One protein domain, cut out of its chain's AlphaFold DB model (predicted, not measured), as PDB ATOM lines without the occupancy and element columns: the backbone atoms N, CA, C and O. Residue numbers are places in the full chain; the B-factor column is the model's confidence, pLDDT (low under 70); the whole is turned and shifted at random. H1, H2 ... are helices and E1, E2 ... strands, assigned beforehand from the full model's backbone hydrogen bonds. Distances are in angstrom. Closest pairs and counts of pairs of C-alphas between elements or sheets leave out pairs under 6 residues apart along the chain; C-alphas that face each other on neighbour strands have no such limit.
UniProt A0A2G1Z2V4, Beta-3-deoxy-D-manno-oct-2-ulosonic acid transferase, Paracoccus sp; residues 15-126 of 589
ATOM      1  N   ARG A  15      11.376  36.857 -24.223       94.00
ATOM      2  CA  ARG A  15      11.285  35.631 -25.025       94.00
ATOM      3  C   ARG A  15      12.652  35.269 -25.590       94.00
ATOM      4  O   ARG A  15      13.270  36.066 -26.293       94.00
ATOM      5  N   LEU A  16      13.088  34.043 -25.308       96.06
ATOM      6  CA  LEU A  16      14.341  33.473 -25.789       96.06
ATOM      7  C   LEU A  16      14.053  32.266 -26.682       96.06
ATOM      8  O   LEU A  16      13.745  31.175 -26.196       96.06
ATOM      9  N   PHE A  17      14.147  32.458 -27.993       96.94
ATOM     10  CA  PHE A  17      13.945  31.398 -28.975       96.94
ATOM     11  C   PHE A  17      15.188  30.520 -29.064       96.94
ATOM     12  O   PHE A  17      16.278  31.014 -29.347       96.94
ATOM     13  N   VAL A  18      15.044  29.217 -28.818       96.69
ATOM     14  CA  VAL A  18      16.181  28.286 -28.732       96.69
ATOM     15  C   VAL A  18      16.038  27.117 -29.702       96.69
ATOM     16  O   VAL A  18      14.976  26.512 -29.833       96.69
ATOM     17  N   PHE A  19      17.148  26.755 -30.345       94.06
ATOM     18  CA  PHE A  19      17.210  25.708 -31.382       94.06
ATOM     19  C   PHE A  19      18.107  24.525 -30.983       94.06
ATOM     20  O   PHE A  19      18.545  23.737 -31.825       94.06
ATOM     21  N   ASN A  20      18.390  24.406 -29.684       92.12
ATOM     22  CA  ASN A  20      19.185  23.344 -29.081       92.12
ATOM     23  C   ASN A  20      18.376  22.684 -27.952       92.12
ATOM     24  O   ASN A  20      17.930  23.354 -27.020       92.12
ATOM     25  N   GLY A  21      18.208  21.359 -28.028       89.19
ATOM     26  CA  GLY A  21      17.425  20.583 -27.060       89.19
ATOM     27  C   GLY A  21      17.927  20.692 -25.616       89.19
ATOM     28  O   GLY A  21      17.137  20.605 -24.681       89.19
ATOM     29  N   GLY A  22      19.221  20.951 -25.410       90.69
ATOM     30  CA  GLY A  22      19.828  21.113 -24.090       90.69
ATOM     31  C   GLY A  22      19.151  22.180 -23.227       90.69
ATOM     32  O   GLY A  22      19.040  21.976 -22.021       90.69
ATOM     33  N   PHE A  23      18.621  23.249 -23.831       94.25
ATOM     34  CA  PHE A  23      17.856  24.278 -23.116       94.25
ATOM     35  C   PHE A  23      16.557  23.739 -22.499       94.25
ATOM     36  O   PHE A  23      16.140  24.194 -21.437       94.25
ATOM     37  N   TRP A  24      15.931  22.747 -23.133       93.38
ATOM     38  CA  TRP A  24      14.661  22.169 -22.688       93.38
ATOM     39  C   TRP A  24      14.853  21.062 -21.649       93.38
ATOM     40  O   TRP A  24      14.092  20.990 -20.681       93.38
ATOM     41  N   TRP A  25      15.878  20.224 -21.831       90.81
ATOM     42  CA  TRP A  25      16.080  19.011 -21.030       90.81
ATOM     43  C   TRP A  25      16.950  19.225 -19.786       90.81
ATOM     44  O   TRP A  25      16.780  18.527 -18.782       90.81
ATOM     45  N   LYS A  26      17.864  20.206 -19.797       92.06
ATOM     46  CA  LYS A  26      18.694  20.524 -18.625       92.06
ATOM     47  C   LYS A  26      17.892  21.363 -17.626       92.06
ATOM     48  O   LYS A  26      17.864  22.590 -17.700       92.06
ATOM     49  N   ARG A  27      17.260  20.687 -16.658       93.00
ATOM     50  CA  ARG A  27      16.353  21.292 -15.659       93.00
ATOM     51  C   ARG A  27      16.941  22.516 -14.950       93.00
ATOM     52  O   ARG A  27      16.270  23.543 -14.892       93.00
ATOM     53  N   ARG A  28      18.178  22.421 -14.436       95.00
ATOM     54  CA  ARG A  28      18.823  23.529 -13.709       95.00
ATOM     55  C   ARG A  28      19.093  24.721 -14.628       95.00
ATOM     56  O   ARG A  28      18.683  25.820 -14.296       95.00
ATOM     57  N   LEU A  29      19.652  24.493 -15.817       96.00
ATOM     58  CA  LEU A  29      19.860  25.535 -16.833       96.00
ATOM     59  C   LEU A  29      18.555  26.286 -17.131       96.00
ATOM     60  O   LEU A  29      18.502  27.507 -17.012       96.00
ATOM     61  N   ARG A  30      17.480  25.554 -17.452       96.00
ATOM     62  CA  ARG A  30      16.164  26.146 -17.729       96.00
ATOM     63  C   ARG A  30      15.643  26.966 -16.551       96.00
ATOM     64  O   ARG A  30      15.051  28.022 -16.754       96.00
ATOM     65  N   ARG A  31      15.855  26.482 -15.323       97.00
ATOM     66  CA  ARG A  31      15.425  27.181 -14.111       97.00
ATOM     67  C   ARG A  31      16.200  28.480 -13.894       97.00
ATOM     68  O   ARG A  31      15.563  29.482 -13.590       97.00
ATOM     69  N   ILE A  32      17.518  28.478 -14.096       98.06
ATOM     70  CA  ILE A  32      18.357  29.683 -13.987       98.06
ATOM     71  C   ILE A  32      17.905  30.736 -15.002       98.06
ATOM     72  O   ILE A  32      17.681  31.880 -14.624       98.06
ATOM     73  N   LEU A  33      17.686  30.341 -16.260       97.50
ATOM     74  CA  LEU A  33      17.173  31.248 -17.292       97.50
ATOM     75  C   LEU A  33      15.816  31.852 -16.904       97.50
ATOM     76  O   LEU A  33      15.646  33.066 -16.988       97.50
ATOM     77  N   GLY A  34      14.880  31.024 -16.430       97.38
ATOM     78  CA  GLY A  34      13.565  31.484 -15.977       97.38
ATOM     79  C   GLY A  34      13.644  32.485 -14.825       97.38
ATOM     80  O   GLY A  34      12.989  33.520 -14.865       97.38
ATOM     81  N   LEU A  35      14.484  32.204 -13.827       97.44
ATOM     82  CA  LEU A  35      14.730  33.110 -12.702       97.44
ATOM     83  C   LEU A  35      15.434  34.409 -13.126       97.44
ATOM     84  O   LEU A  35      15.215  35.442 -12.510       97.44
ATOM     85  N   ALA A  36      16.233  34.374 -14.194       96.56
ATOM     86  CA  ALA A  36      16.862  35.548 -14.805       96.56
ATOM     87  C   ALA A  36      15.931  36.321 -15.769       96.56
ATOM     88  O   ALA A  36      16.394  37.152 -16.560       96.56
ATOM     89  N   GLY A  37      14.625  36.034 -15.743       96.12
ATOM     90  CA  GLY A  37      13.614  36.736 -16.534       96.12
ATOM     91  C   GLY A  37      13.534  36.306 -18.001       96.12
ATOM     92  O   GLY A  37      13.039  37.071 -18.827       96.12
ATOM     93  N   TRP A  38      14.029  35.113 -18.356       96.00
ATOM     94  CA  TRP A  38      13.934  34.570 -19.715       96.00
ATOM     95  C   TRP A  38      12.849  33.502 -19.834       96.00
ATOM     96  O   TRP A  38      12.847  32.504 -19.112       96.00
ATOM     97  N   ARG A  39      11.981  33.639 -20.838       95.25
ATOM     98  CA  ARG A  39      11.017  32.601 -21.220       95.25
ATOM     99  C   ARG A  39      11.491  31.872 -22.470       95.25
ATOM    100  O   ARG A  39      11.457  32.425 -23.571       95.25
ATOM    101  N   LEU A  40      11.880  30.606 -22.307       96.19
ATOM    102  CA  LEU A  40      12.208  29.745 -23.442       96.19
ATOM    103  C   LEU A  40      11.009  29.617 -24.380       96.19
ATOM    104  O   LEU A  40       9.898  29.322 -23.943       96.19
ATOM    105  N   SER A  41      11.255  29.843 -25.664       95.25
ATOM    106  CA  SER A  41      10.239  29.832 -26.712       95.25
ATOM    107  C   SER A  41      10.684  28.938 -27.869       95.25
ATOM    108  O   SER A  41      11.871  28.847 -28.191       95.25
ATOM    109  N   ALA A  42       9.721  28.254 -28.482       93.00
ATOM    110  CA  ALA A  42       9.903  27.507 -29.721       93.00
ATOM    111  C   ALA A  42       9.312  28.297 -30.899       93.00
ATOM    112  O   ALA A  42       8.547  29.240 -30.702       93.00
ATOM    113  N   GLY A  43       9.649  27.907 -32.126       92.75
ATOM    114  CA  GLY A  43       9.199  28.594 -33.335       92.75
ATOM    115  C   GLY A  43      10.175  29.678 -33.784       92.75
ATOM    116  O   GLY A  43      11.387  29.527 -33.632       92.75
ATOM    117  N   LEU A  44       9.655  30.749 -34.384       91.69
ATOM    118  CA  LEU A  44      10.473  31.796 -34.992       91.69
ATOM    119  C   LEU A  44      10.274  33.138 -34.273       91.69
ATOM    120  O   LEU A  44       9.126  33.515 -34.036       91.69
ATOM    121  N   PRO A  45      11.360  33.876 -33.977       93.06
ATOM    122  CA  PRO A  45      11.271  35.165 -33.302       93.06
ATOM    123  C   PRO A  45      10.586  36.215 -34.185       93.06
ATOM    124  O   PRO A  45      10.750  36.222 -35.418       93.06
ATOM    125  N   ALA A  46       9.842  37.119 -33.545       88.44
ATOM    126  CA  ALA A  46       9.383  38.355 -34.159       88.44
ATOM    127  C   ALA A  46      10.587  39.263 -34.444       88.44
ATOM    128  O   ALA A  46      11.518  39.361 -33.639       88.44
ATOM    129  N   ARG A  47      10.571  39.922 -35.607       83.31
ATOM    130  CA  ARG A  47      11.697  40.741 -36.062       83.31
ATOM    131  C   ARG A  47      11.950  41.912 -35.110       83.31
ATOM    132  O   ARG A  47      10.999  42.581 -34.722       83.31
ATOM    133  N   GLY A  48      13.212  42.143 -34.741       75.44
ATOM    134  CA  GLY A  48      13.651  43.298 -33.945       75.44
ATOM    135  C   GLY A  48      13.159  43.377 -32.493       75.44
ATOM    136  O   GLY A  48      13.505  44.331 -31.809       75.44
ATOM    137  N   ARG A  49      12.361  42.414 -32.008       82.19
ATOM    138  CA  ARG A  49      11.793  42.433 -30.644       82.19
ATOM    139  C   ARG A  49      12.249  41.263 -29.777       82.19
ATOM    140  O   ARG A  49      12.440  41.424 -28.577       82.19
ATOM    141  N   ASP A  50      12.381  40.080 -30.368       90.19
ATOM    142  CA  ASP A  50      12.695  38.858 -29.628       90.19
ATOM    143  C   ASP A  50      14.189  38.527 -29.652       90.19
ATOM    144  O   ASP A  50      14.936  38.968 -30.527       90.19
ATOM    145  N   CYS A  51      14.613  37.696 -28.698       94.81
ATOM    146  CA  CYS A  51      15.983  37.207 -28.607       94.81
ATOM    147  C   CYS A  51      16.095  35.757 -29.092       94.81
ATOM    148  O   CYS A  51      15.180  34.947 -28.915       94.81
ATOM    149  N   VAL A  52      17.251  35.400 -29.646       96.88
ATOM    150  CA  VAL A  52      17.618  34.022 -29.992       96.88
ATOM    151  C   VAL A  52      18.737  33.554 -29.074       96.88
ATOM    152  O   VAL A  52      19.806  34.154 -29.038       96.88
ATOM    153  N   GLY A  53      18.499  32.466 -28.347       96.31
ATOM    154  CA  GLY A  53      19.470  31.872 -27.434       96.31
ATOM    155  C   GLY A  53      20.329  30.808 -28.111       96.31
ATOM    156  O   GLY A  53      19.807  29.891 -28.754       96.31
ATOM    157  N   ILE A  54      21.644  30.882 -27.913       96.19
ATOM    158  CA  ILE A  54      22.600  29.846 -28.323       96.19
ATOM    159  C   ILE A  54      23.483  29.415 -27.155       96.19
ATOM    160  O   ILE A  54      23.792  30.207 -26.274       96.19
ATOM    161  N   TRP A  55      23.904  28.149 -27.151       94.69
ATOM    162  CA  TRP A  55      24.926  27.673 -26.215       94.69
ATOM    163  C   TRP A  55      26.311  27.923 -26.819       94.69
ATOM    164  O   TRP A  55      26.674  27.217 -27.775       94.69
ATOM    165  N   GLY A  56      27.004  28.946 -26.303       90.12
ATOM    166  CA  GLY A  56      28.269  29.506 -26.798       90.12
ATOM    167  C   GLY A  56      28.505  29.310 -28.294       90.12
ATOM    168  O   GLY A  56      27.695  29.716 -29.130       90.12
ATOM    169  N   ALA A  57      29.599  28.628 -28.637       88.69
ATOM    170  CA  ALA A  57      29.912  28.202 -30.004       88.69
ATOM    171  C   ALA A  57      29.767  26.679 -30.189       88.69
ATOM    172  O   ALA A  57      30.555  26.031 -30.871       88.69
ATOM    173  N   SER A  58      28.731  26.081 -29.584       87.94
ATOM    174  CA  SER A  58      28.427  24.653 -29.772       87.94
ATOM    175  C   SER A  58      28.229  24.282 -31.257       87.94
ATOM    176  O   SER A  58      27.795  25.134 -32.040       87.94
ATOM    177  N   PRO A  59      28.398  23.000 -31.654       86.19
ATOM    178  CA  PRO A  59      28.183  22.548 -33.039       86.19
ATOM    179  C   PRO A  59      26.778  22.816 -33.600       86.19
ATOM    180  O   PRO A  59      26.558  22.765 -34.803       86.19
ATOM    181  N   THR A  60      25.801  23.103 -32.737       90.56
ATOM    182  CA  THR A  60      24.419  23.443 -33.122       90.56
ATOM    183  C   THR A  60      24.125  24.944 -33.120       90.56
ATOM    184  O   THR A  60      23.033  25.349 -33.518       90.56
ATOM    185  N   SER A  61      25.063  25.776 -32.655       92.31
ATOM    186  CA  SER A  61      24.866  27.222 -32.481       92.31
ATOM    187  C   SER A  61      24.575  27.942 -33.803       92.31
ATOM    188  O   SER A  61      23.813  28.910 -33.815       92.31
ATOM    189  N   TRP A  62      25.079  27.417 -34.927       94.12
ATOM    190  CA  TRP A  62      24.821  27.944 -36.269       94.12
ATOM    191  C   TRP A  62      23.323  28.052 -36.589       94.12
ATOM    192  O   TRP A  62      22.919  28.988 -37.275       94.12
ATOM    193  N   ARG A  63      22.482  27.145 -36.059       95.12
ATOM    194  CA  ARG A  63      21.023  27.179 -36.272       95.12
ATOM    195  C   ARG A  63      20.426  28.459 -35.701       95.12
ATOM    196  O   ARG A  63      19.693  29.159 -36.391       95.12
ATOM    197  N   GLY A  64      20.789  28.778 -34.458       95.38
ATOM    198  CA  GLY A  64      20.356  30.003 -33.793       95.38
ATOM    199  C   GLY A  64      20.926  31.245 -34.472       95.38
ATOM    200  O   GLY A  64      20.163  32.150 -34.787       95.38
ATOM    201  N   ARG A  65      22.226  31.257 -34.805       95.06
ATOM    202  CA  ARG A  65      22.862  32.385 -35.517       95.06
ATOM    203  C   ARG A  65      22.170  32.690 -36.850       95.06
ATOM    204  O   ARG A  65      21.846  33.840 -37.123       95.06
ATOM    205  N   ARG A  66      21.866  31.657 -37.644       96.19
ATOM    206  CA  ARG A  66      21.142  31.797 -38.916       96.19
ATOM    207  C   ARG A  66      19.740  32.375 -38.717       96.19
ATOM    208  O   ARG A  66      19.336  33.244 -39.483       96.19
ATOM    209  N   VAL A  67      18.996  31.912 -37.709       95.38
ATOM    210  CA  VAL A  67      17.656  32.448 -37.412       95.38
ATOM    211  C   VAL A  67      17.733  33.891 -36.915       95.38
ATOM    212  O   VAL A  67      16.942  34.715 -37.366       95.38
ATOM    213  N   ALA A  68      18.688  34.205 -36.036       94.25
ATOM    214  CA  ALA A  68      18.908  35.555 -35.531       94.25
ATOM    215  C   ALA A  68      19.174  36.538 -36.678       94.25
ATOM    216  O   ALA A  68      18.478  37.544 -36.789       94.25
ATOM    217  N   ALA A  69      20.076  36.184 -37.600       94.06
ATOM    218  CA  ALA A  69      20.364  36.980 -38.790       94.06
ATOM    219  C   ALA A  69      19.134  37.133 -39.706       94.06
ATOM    220  O   ALA A  69      18.743  38.246 -40.043       94.06
ATOM    221  N   ALA A  70      18.456  36.031 -40.051       93.75
ATOM    222  CA  ALA A  70      17.294  36.057 -40.949       93.75
ATOM    223  C   ALA A  70      16.093  36.845 -40.390       93.75
ATOM    224  O   ALA A  70      15.210  37.280 -41.138       93.75
ATOM    225  N   ARG A  71      16.018  36.986 -39.064       93.19
ATOM    226  CA  ARG A  71      14.938  37.688 -38.367       93.19
ATOM    227  C   ARG A  71      15.363  39.029 -37.783       93.19
ATOM    228  O   ARG A  71      14.506  39.683 -37.202       93.19
ATOM    229  N   ASN A  72      16.615  39.453 -37.953       92.06
ATOM    230  CA  ASN A  72      17.163  40.625 -37.271       92.06
ATOM    231  C   ASN A  72      16.818  40.614 -35.765       92.06
ATOM    232  O   ASN A  72      16.227  41.553 -35.236       92.06
ATOM    233  N   ALA A  73      17.048  39.470 -35.120       92.38
ATOM    234  CA  ALA A  73      16.762  39.244 -33.707       92.38
ATOM    235  C   ALA A  73      18.062  39.300 -32.898       92.38
ATOM    236  O   ALA A  73      19.110  38.860 -33.377       92.38
ATOM    237  N   HIS A  74      17.988  39.799 -31.663       92.12
ATOM    238  CA  HIS A  74      19.159  39.910 -30.795       92.12
ATOM    239  C   HIS A  74      19.665  38.522 -30.393       92.12
ATOM    240  O   HIS A  74      18.893  37.667 -29.951       92.12
ATOM    241  N   LEU A  75      20.962  38.281 -30.562       94.00
ATOM    242  CA  LEU A  75      21.581  37.013 -30.198       94.00
ATOM    243  C   LEU A  75      22.014  37.057 -28.733       94.00
ATOM    244  O   LEU A  75      22.680  37.991 -28.311       94.00
ATOM    245  N   VAL A  76      21.663  36.023 -27.975       95.75
ATOM    246  CA  VAL A  76      22.080  35.849 -26.583       95.75
ATOM    247  C   VAL A  76      22.857  34.549 -26.487       95.75
ATOM    248  O   VAL A  76      22.349  33.470 -26.809       95.75
ATOM    249  N   THR A  77      24.103  34.639 -26.047       96.25
ATOM    250  CA  THR A  77      24.946  33.480 -25.778       96.25
ATOM    251  C   THR A  77      24.795  33.053 -24.324       96.25
ATOM    252  O   THR A  77      24.689  33.872 -23.412       96.25
ATOM    253  N   VAL A  78      24.730  31.743 -24.109       97.19
ATOM    254  CA  VAL A  78      24.685  31.133 -22.783       97.19
ATOM    255  C   VAL A  78      25.850  30.171 -22.659       97.19
ATOM    256  O   VAL A  78      26.040  29.320 -23.530       97.19
ATOM    257  N   GLU A  79      26.603  30.296 -21.576       96.94
ATOM    258  CA  GLU A  79      27.700  29.399 -21.227       96.94
ATOM    259  C   GLU A  79      27.691  29.053 -19.739       96.94
ATOM    260  O   GLU A  79      27.040  29.711 -18.921       96.94
ATOM    261  N   ASP A  80      28.422  27.997 -19.391       97.25
ATOM    262  CA  ASP A  80      28.702  27.685 -17.990       97.25
ATOM    263  C   ASP A  80      29.516  28.827 -17.347       97.25
ATOM    264  O   ASP A  80      30.443  29.363 -17.957       97.25
ATOM    265  N   ALA A  81      29.197  29.182 -16.098       97.69
ATOM    266  CA  ALA A  81      30.026  30.103 -15.321       97.69
ATOM    267  C   ALA A  81      31.390  29.487 -14.951       97.69
ATOM    268  O   ALA A  81      31.585  28.268 -14.998       97.69
ATOM    269  N   PHE A  82      32.336  30.345 -14.557       98.12
ATOM    270  CA  PHE A  82      33.716  29.947 -14.260       98.12
ATOM    271  C   PHE A  82      33.836  29.043 -13.020       98.12
ATOM    272  O   PHE A  82      34.673  28.146 -13.019       98.12
ATOM    273  N   LEU A  83      32.950  29.179 -12.029       98.56
ATOM    274  CA  LEU A  83      32.680  28.160 -11.007       98.56
ATOM    275  C   LEU A  83      31.428  27.391 -11.432       98.56
ATOM    276  O   LEU A  83      30.380  27.998 -11.638       98.56
ATOM    277  N   ARG A  84      31.506  26.066 -11.586       98.06
ATOM    278  CA  ARG A  84      30.420  25.327 -12.244       98.06
ATOM    279  C   ARG A  84      29.775  24.260 -11.376       98.06
ATOM    280  O   ARG A  84      28.574  24.335 -11.131       98.06
ATOM    281  N   SER A  85      30.509  23.212 -11.022       97.81
ATOM    282  CA  SER A  85      29.926  21.994 -10.441       97.81
ATOM    283  C   SER A  85      30.998  21.065  -9.879       97.81
ATOM    284  O   SER A  85      32.190  21.335  -9.993       97.81
ATOM    285  N   ILE A  86      30.588  19.930  -9.309       97.19
ATOM    286  CA  ILE A  86      31.521  18.875  -8.890       97.19
ATOM    287  C   ILE A  86      32.151  18.195 -10.108       97.19
ATOM    288  O   ILE A  86      33.360  18.266 -10.302       97.19
ATOM    289  N   LEU A  87      31.325  17.609 -10.977       96.19
ATOM    290  CA  LEU A  87      31.779  16.870 -12.159       96.19
ATOM    291  C   LEU A  87      31.666  17.697 -13.452       96.19
ATOM    292  O   LEU A  87      30.855  18.632 -13.507       96.19
ATOM    293  N   PRO A  88      32.422  17.342 -14.511       95.38
ATOM    294  CA  PRO A  88      32.289  17.937 -15.836       95.38
ATOM    295  C   PRO A  88      30.893  17.853 -16.451       95.38
ATOM    296  O   PRO A  88      30.067  17.017 -16.090       95.38
ATOM    297  N   GLY A  89      30.618  18.724 -17.425       91.19
ATOM    298  CA  GLY A  89      29.277  18.874 -17.999       91.19
ATOM    299  C   GLY A  89      28.775  17.690 -18.809       91.19
ATOM    300  O   GLY A  89      27.563  17.554 -18.987       91.19
ATOM    301  N   ARG A  90      29.697  16.850 -19.282       91.62
ATOM    302  CA  ARG A  90      29.413  15.605 -20.002       91.62
ATOM    303  C   ARG A  90      29.430  14.365 -19.114       91.62
ATOM    304  O   ARG A  90      29.101  13.290 -19.606       91.62
ATOM    305  N   ALA A  91      29.794  14.498 -17.837       93.56
ATOM    306  CA  ALA A  91      29.734  13.382 -16.906       93.56
ATOM    307  C   ALA A  91      28.285  12.899 -16.734       93.56
ATOM    308  O   ALA A  91      27.323  13.659 -16.890       93.56
ATOM    309  N   SER A  92      28.132  11.622 -16.399       91.56
ATOM    310  CA  SER A  92      26.847  10.988 -16.117       91.56
ATOM    311  C   SER A  92      26.713  10.683 -14.618       91.56
ATOM    312  O   SER A  92      27.623  10.924 -13.828       91.56
ATOM    313  N   GLY A  93      25.544  10.195 -14.200       91.44
ATOM    314  CA  GLY A  93      25.285   9.830 -12.803       91.44
ATOM    315  C   GLY A  93      24.585  10.913 -11.977       91.44
ATOM    316  O   GLY A  93      24.267  11.998 -12.465       91.44
ATOM    317  N   HIS A  94      24.276  10.576 -10.722       90.88
ATOM    318  CA  HIS A  94      23.470  11.414  -9.827       90.88
ATOM    319  C   HIS A  94      24.104  12.793  -9.595       90.88
ATOM    320  O   HIS A  94      23.465  13.814  -9.854       90.88
ATOM    321  N   VAL A  95      25.384  12.812  -9.217       93.88
ATOM    322  CA  VAL A  95      26.157  14.037  -8.958       93.88
ATOM    323  C   VAL A  95      26.231  14.927 -10.205       93.88
ATOM    324  O   VAL A  95      26.000  16.132 -10.125       93.88
ATOM    325  N   ALA A  96      26.469  14.353 -11.390       93.25
ATOM    326  CA  ALA A  96      26.579  15.128 -12.628       93.25
ATOM    327  C   ALA A  96      25.254  15.793 -13.049       93.25
ATOM    328  O   ALA A  96      25.257  16.908 -13.579       93.25
ATOM    329  N   ARG A  97      24.103  15.158 -12.768       92.06
ATOM    330  CA  ARG A  97      22.766  15.701 -13.093       92.06
ATOM    331  C   ARG A  97      22.432  16.998 -12.360       92.06
ATOM    332  O   ARG A  97      21.519  17.700 -12.800       92.06
ATOM    333  N   ARG A  98      23.150  17.332 -11.283       92.38
ATOM    334  CA  ARG A  98      23.018  18.630 -10.608       92.38
ATOM    335  C   ARG A  98      23.242  19.773 -11.598       92.38
ATOM    336  O   ARG A  98      22.445  20.702 -11.633       92.38
ATOM    337  N   GLY A  99      24.231  19.658 -12.484       93.75
ATOM    338  CA  GLY A  99      24.514  20.677 -13.495       93.75
ATOM    339  C   GLY A  99      25.125  21.963 -12.913       93.75
ATOM    340  O   GLY A  99      25.551  21.972 -11.758       93.75
ATOM    341  N   PRO A 100      25.199  23.045 -13.709       96.94
ATOM    342  CA  PRO A 100      25.948  24.246 -13.348       96.94
ATOM    343  C   PRO A 100      25.279  25.048 -12.227       96.94
ATOM    344  O   PRO A 100      24.056  25.172 -12.206       96.94
ATOM    345  N   ILE A 101      26.073  25.612 -11.315       98.12
ATOM    346  CA  ILE A 101      25.613  26.507 -10.239       98.12
ATOM    347  C   ILE A 101      25.419  27.957 -10.702       98.12
ATOM    348  O   ILE A 101      24.787  28.754 -10.016       98.12
ATOM    349  N   GLY A 102      25.926  28.299 -11.883       98.19
ATOM    350  CA  GLY A 102      25.727  29.599 -12.503       98.19
ATOM    351  C   GLY A 102      25.911  29.547 -14.011       98.19
ATOM    352  O   GLY A 102      26.489  28.599 -14.550       98.19
ATOM    353  N   LEU A 103      25.399  30.570 -14.688       98.50
ATOM    354  CA  LEU A 103      25.495  30.738 -16.136       98.50
ATOM    355  C   LEU A 103      26.020  32.129 -16.471       98.50
ATOM    356  O   LEU A 103      25.663  33.103 -15.812       98.50
ATOM    357  N   ILE A 104      26.792  32.231 -17.545       97.94
ATOM    358  CA  ILE A 104      27.038  33.505 -18.220       97.94
ATOM    359  C   ILE A 104      25.945  33.647 -19.274       97.94
ATOM    360  O   ILE A 104      25.804  32.775 -20.131       97.94
ATOM    361  N   ILE A 105      25.149  34.710 -19.178       97.12
ATOM    362  CA  ILE A 105      24.099  35.050 -20.145       97.12
ATOM    363  C   ILE A 105      24.486  36.392 -20.759       97.12
ATOM    364  O   ILE A 105      24.372  37.435 -20.109       97.12
ATOM    365  N   ASP A 106      24.997  36.344 -21.981       95.56
ATOM    366  CA  ASP A 106      25.719  37.446 -22.608       95.56
ATOM    367  C   ASP A 106      25.080  37.811 -23.953       95.56
ATOM    368  O   ASP A 106      24.959  36.970 -24.847       95.56
ATOM    369  N   SER A 107      24.634  39.061 -24.066       91.75
ATOM    370  CA  SER A 107      24.019  39.618 -25.276       91.75
ATOM    371  C   SER A 107      25.026  40.328 -26.187       91.75
ATOM    372  O   SER A 107      24.657  40.702 -27.297       91.75
ATOM    373  N   ASP A 108      26.268  40.518 -25.732       91.06
ATOM    374  CA  ASP A 108      27.318  41.228 -26.467       91.06
ATOM    375  C   ASP A 108      28.125  40.236 -27.319       91.06
ATOM    376  O   ASP A 108      28.354  40.439 -28.512       91.06
ATOM    377  N   GLY A 109      28.511  39.107 -26.722       88.50
ATOM    378  CA  GLY A 109      29.328  38.092 -27.380       88.50
ATOM    379  C   GLY A 109      29.607  36.903 -26.472       88.50
ATOM    380  O   GLY A 109      29.130  36.843 -25.348       88.50
ATOM    381  N   VAL A 110      30.382  35.926 -26.943       92.06
ATOM    382  CA  VAL A 110      30.867  34.850 -26.068       92.06
ATOM    383  C   VAL A 110      32.290  35.178 -25.625       92.06
ATOM    384  O   VAL A 110      33.136  35.506 -26.447       92.06
ATOM    385  N   HIS A 111      32.565  35.094 -24.324       94.25
ATOM    386  CA  HIS A 111      33.809  35.591 -23.712       94.25
ATOM    387  C   HIS A 111      35.113  35.047 -24.323       94.25
ATOM    388  O   HIS A 111      36.132  35.732 -24.298       94.25
ATOM    389  N   PHE A 112      35.103  33.829 -24.867       91.75
ATOM    390  CA  PHE A 112      36.277  33.219 -25.496       91.75
ATOM    391  C   PHE A 112      36.410  33.506 -27.001       91.75
ATOM    392  O   PHE A 112      37.367  33.029 -27.600       91.75
ATOM    393  N   ASP A 113      35.476  34.234 -27.622       91.62
ATOM    394  CA  ASP A 113      35.555  34.592 -29.041       91.62
ATOM    395  C   ASP A 113      36.372  35.881 -29.218       91.62
ATOM    396  O   ASP A 113      35.976  36.954 -28.747       91.62
ATOM    397  N   PRO A 114      37.536  35.822 -29.887       88.81
ATOM    398  CA  PRO A 114      38.343  36.995 -30.095       88.81
ATOM    399  C   PRO A 114      37.830  37.924 -31.223       88.81
ATOM    400  O   PRO A 114      38.440  38.960 -31.465       88.81
ATOM    401  N   ALA A 115      36.748  37.601 -31.929       87.75
ATOM    402  CA  ALA A 115      36.264  38.437 -33.028       87.75
ATOM    403  C   ALA A 115      35.412  39.632 -32.567       87.75
ATOM    404  O   ALA A 115      35.321  40.629 -33.283       87.75
ATOM    405  N   CYS A 116      34.792  39.558 -31.387       86.94
ATOM    406  CA  CYS A 116      33.930  40.614 -30.858       86.94
ATOM    407  C   CYS A 116      34.132  40.834 -29.349       86.94
ATOM    408  O   CYS A 116      34.575  39.924 -28.642       86.94
ATOM    409  N   PRO A 117      33.841  42.038 -28.828       89.88
ATOM    410  CA  PRO A 117      33.769  42.257 -27.389       89.88
ATOM    411  C   PRO A 117      32.699  41.372 -26.740       89.88
ATOM    412  O   PRO A 117      31.703  41.003 -27.361       89.88
ATOM    413  N   SER A 118      32.914  41.036 -25.473       93.81
ATOM    414  CA  SER A 118      31.944  40.312 -24.647       93.81
ATOM    415  C   SER A 118      31.579  41.144 -23.428       93.81
ATOM    416  O   SER A 118      32.321  42.052 -23.047       93.81
ATOM    417  N   ARG A 119      30.505  40.770 -22.733       95.12
ATOM    418  CA  ARG A 119      30.145  41.410 -21.467       95.12
ATOM    419  C   ARG A 119      31.273  41.320 -20.444       95.12
ATOM    420  O   ARG A 119      31.480  42.255 -19.682       95.12
ATOM    421  N   ILE A 120      32.019  40.211 -20.418       95.75
ATOM    422  CA  ILE A 120      33.176  40.055 -19.522       95.75
ATOM    423  C   ILE A 120      34.273  41.072 -19.854       95.75
ATOM    424  O   ILE A 120      34.850  41.653 -18.940       95.75
ATOM    425  N   GLU A 121      34.527  41.320 -21.141       94.38
ATOM    426  CA  GLU A 121      35.492  42.328 -21.600       94.38
ATOM    427  C   GLU A 121      35.054  43.736 -21.177       94.38
ATOM    428  O   GLU A 121      35.833  44.455 -20.555       94.38
ATOM    429  N   HIS A 122      33.781  44.081 -21.394       94.19
ATOM    430  CA  HIS A 122      33.217  45.365 -20.969       94.19
ATOM    431  C   HIS A 122      33.306  45.565 -19.449       94.19
ATOM    432  O   HIS A 122      33.773  46.605 -18.980       94.19
ATOM    433  N   LEU A 123      32.914  44.554 -18.669       95.50
ATOM    434  CA  LEU A 123      32.967  44.598 -17.206       95.50
ATOM    435  C   LEU A 123      34.402  44.693 -16.676       95.50
ATOM    436  O   LEU A 123      34.631  45.360 -15.673       95.50
ATOM    437  N   ALA A 124      35.370  44.055 -17.338       93.12
ATOM    438  CA  ALA A 124      36.774  44.126 -16.942       93.12
ATOM    439  C   ALA A 124      37.371  45.529 -17.142       93.12
ATOM    440  O   ALA A 124      38.242  45.930 -16.372       93.12
ATOM    441  N   THR A 125      36.892  46.267 -18.149       89.19
ATOM    442  CA  THR A 125      37.321  47.647 -18.447       89.19
ATOM    443  C   THR A 125      36.556  48.725 -17.689       89.19
ATOM    444  O   THR A 125      36.994  49.874 -17.655       89.19
ATOM    445  N   ALA A 126      35.405  48.387 -17.110       90.75
ATOM    446  CA  ALA A 126      34.588  49.347 -16.385       90.75
ATOM    447  C   ALA A 126      35.312  49.850 -15.116       90.75
ATOM    448  O   ALA A 126      36.121  49.120 -14.534       90.75
TER     449      ALA A 126
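This is residues 15 to 126 of the 589 residues of the protein "Beta-3-deoxy-D-manno-oct-2-ulosonic acid transferase" of Paracoccus sp (UniProt A0A2G1Z2V4). A five-stranded sheet is curled like part of a barrel, with H2 in the opening between its edge strands E2 and E5 and H3 lying along its other face. The loop of residues 81 to 101 reaches away from it, as does H4. The printed part has 112 residues with four named helices and five strands, E1 H1 H2 E2 E3 H3 E4 E5 H4; the sheet, E2 E1 E3 E4 E5, is mixed, as is the class. It is compact, radius of gyration of the C-alphas 14.2 A, spans 41 by 36 by 26 A.

In the strongly twisted sheet, E3 (51 to 55) and E4 (74 to 80) are parallel, N 52 and O 74 2.8 A apart. E1 (15 to 18) is parallel to E3, N 17 to O 51 2.8 A, and to E2 (38 to 41), N 16 to O 39 2.9 A. E4 and E5 (102 to 106) form an antiparallel hairpin, N 77 to O 106 2.8 A. H3 (61 to 71) is over E3, height over the sheet 8.3 A; the closest C-alphas are Ile 54 and Ser 61, 5.4 A. H2 (27 to 35), on the opposite face in three layers, helices on both faces, is over none, its height 4.0 A only just above the sheet's level; C-alphas Ile 32 and Gly 102, closest of H2 and E5, are 7.5 A apart. H1 (22 to 25) and H4 (119 to 125) only graze the sheet, H4 only just on it with 5 pairs of C-alphas within 10 A. E1, H1 H2, E2 and E3, H3, E4 are strand-helix-strand units, parallel neighbours joined through helices, with right-handed crossovers. H2, H3 and H4 have every O i to N i+4 pair within hydrogen-bond range; H1 is too short for one.

E1 begins at C-alpha 15 (11.285, 35.631, -25.025). E4 is 20.1 A long, H3 15.6 A. H4 ends at C-alpha 125 (37.321, 47.647, -18.447).

C-alphas Gly 48 and Gly 93, the farthest apart, are 41.3 A apart. The printed part has no cut; links E4 to E5 and E5 to H4 are long. No printed residue is under 70 in pLDDT.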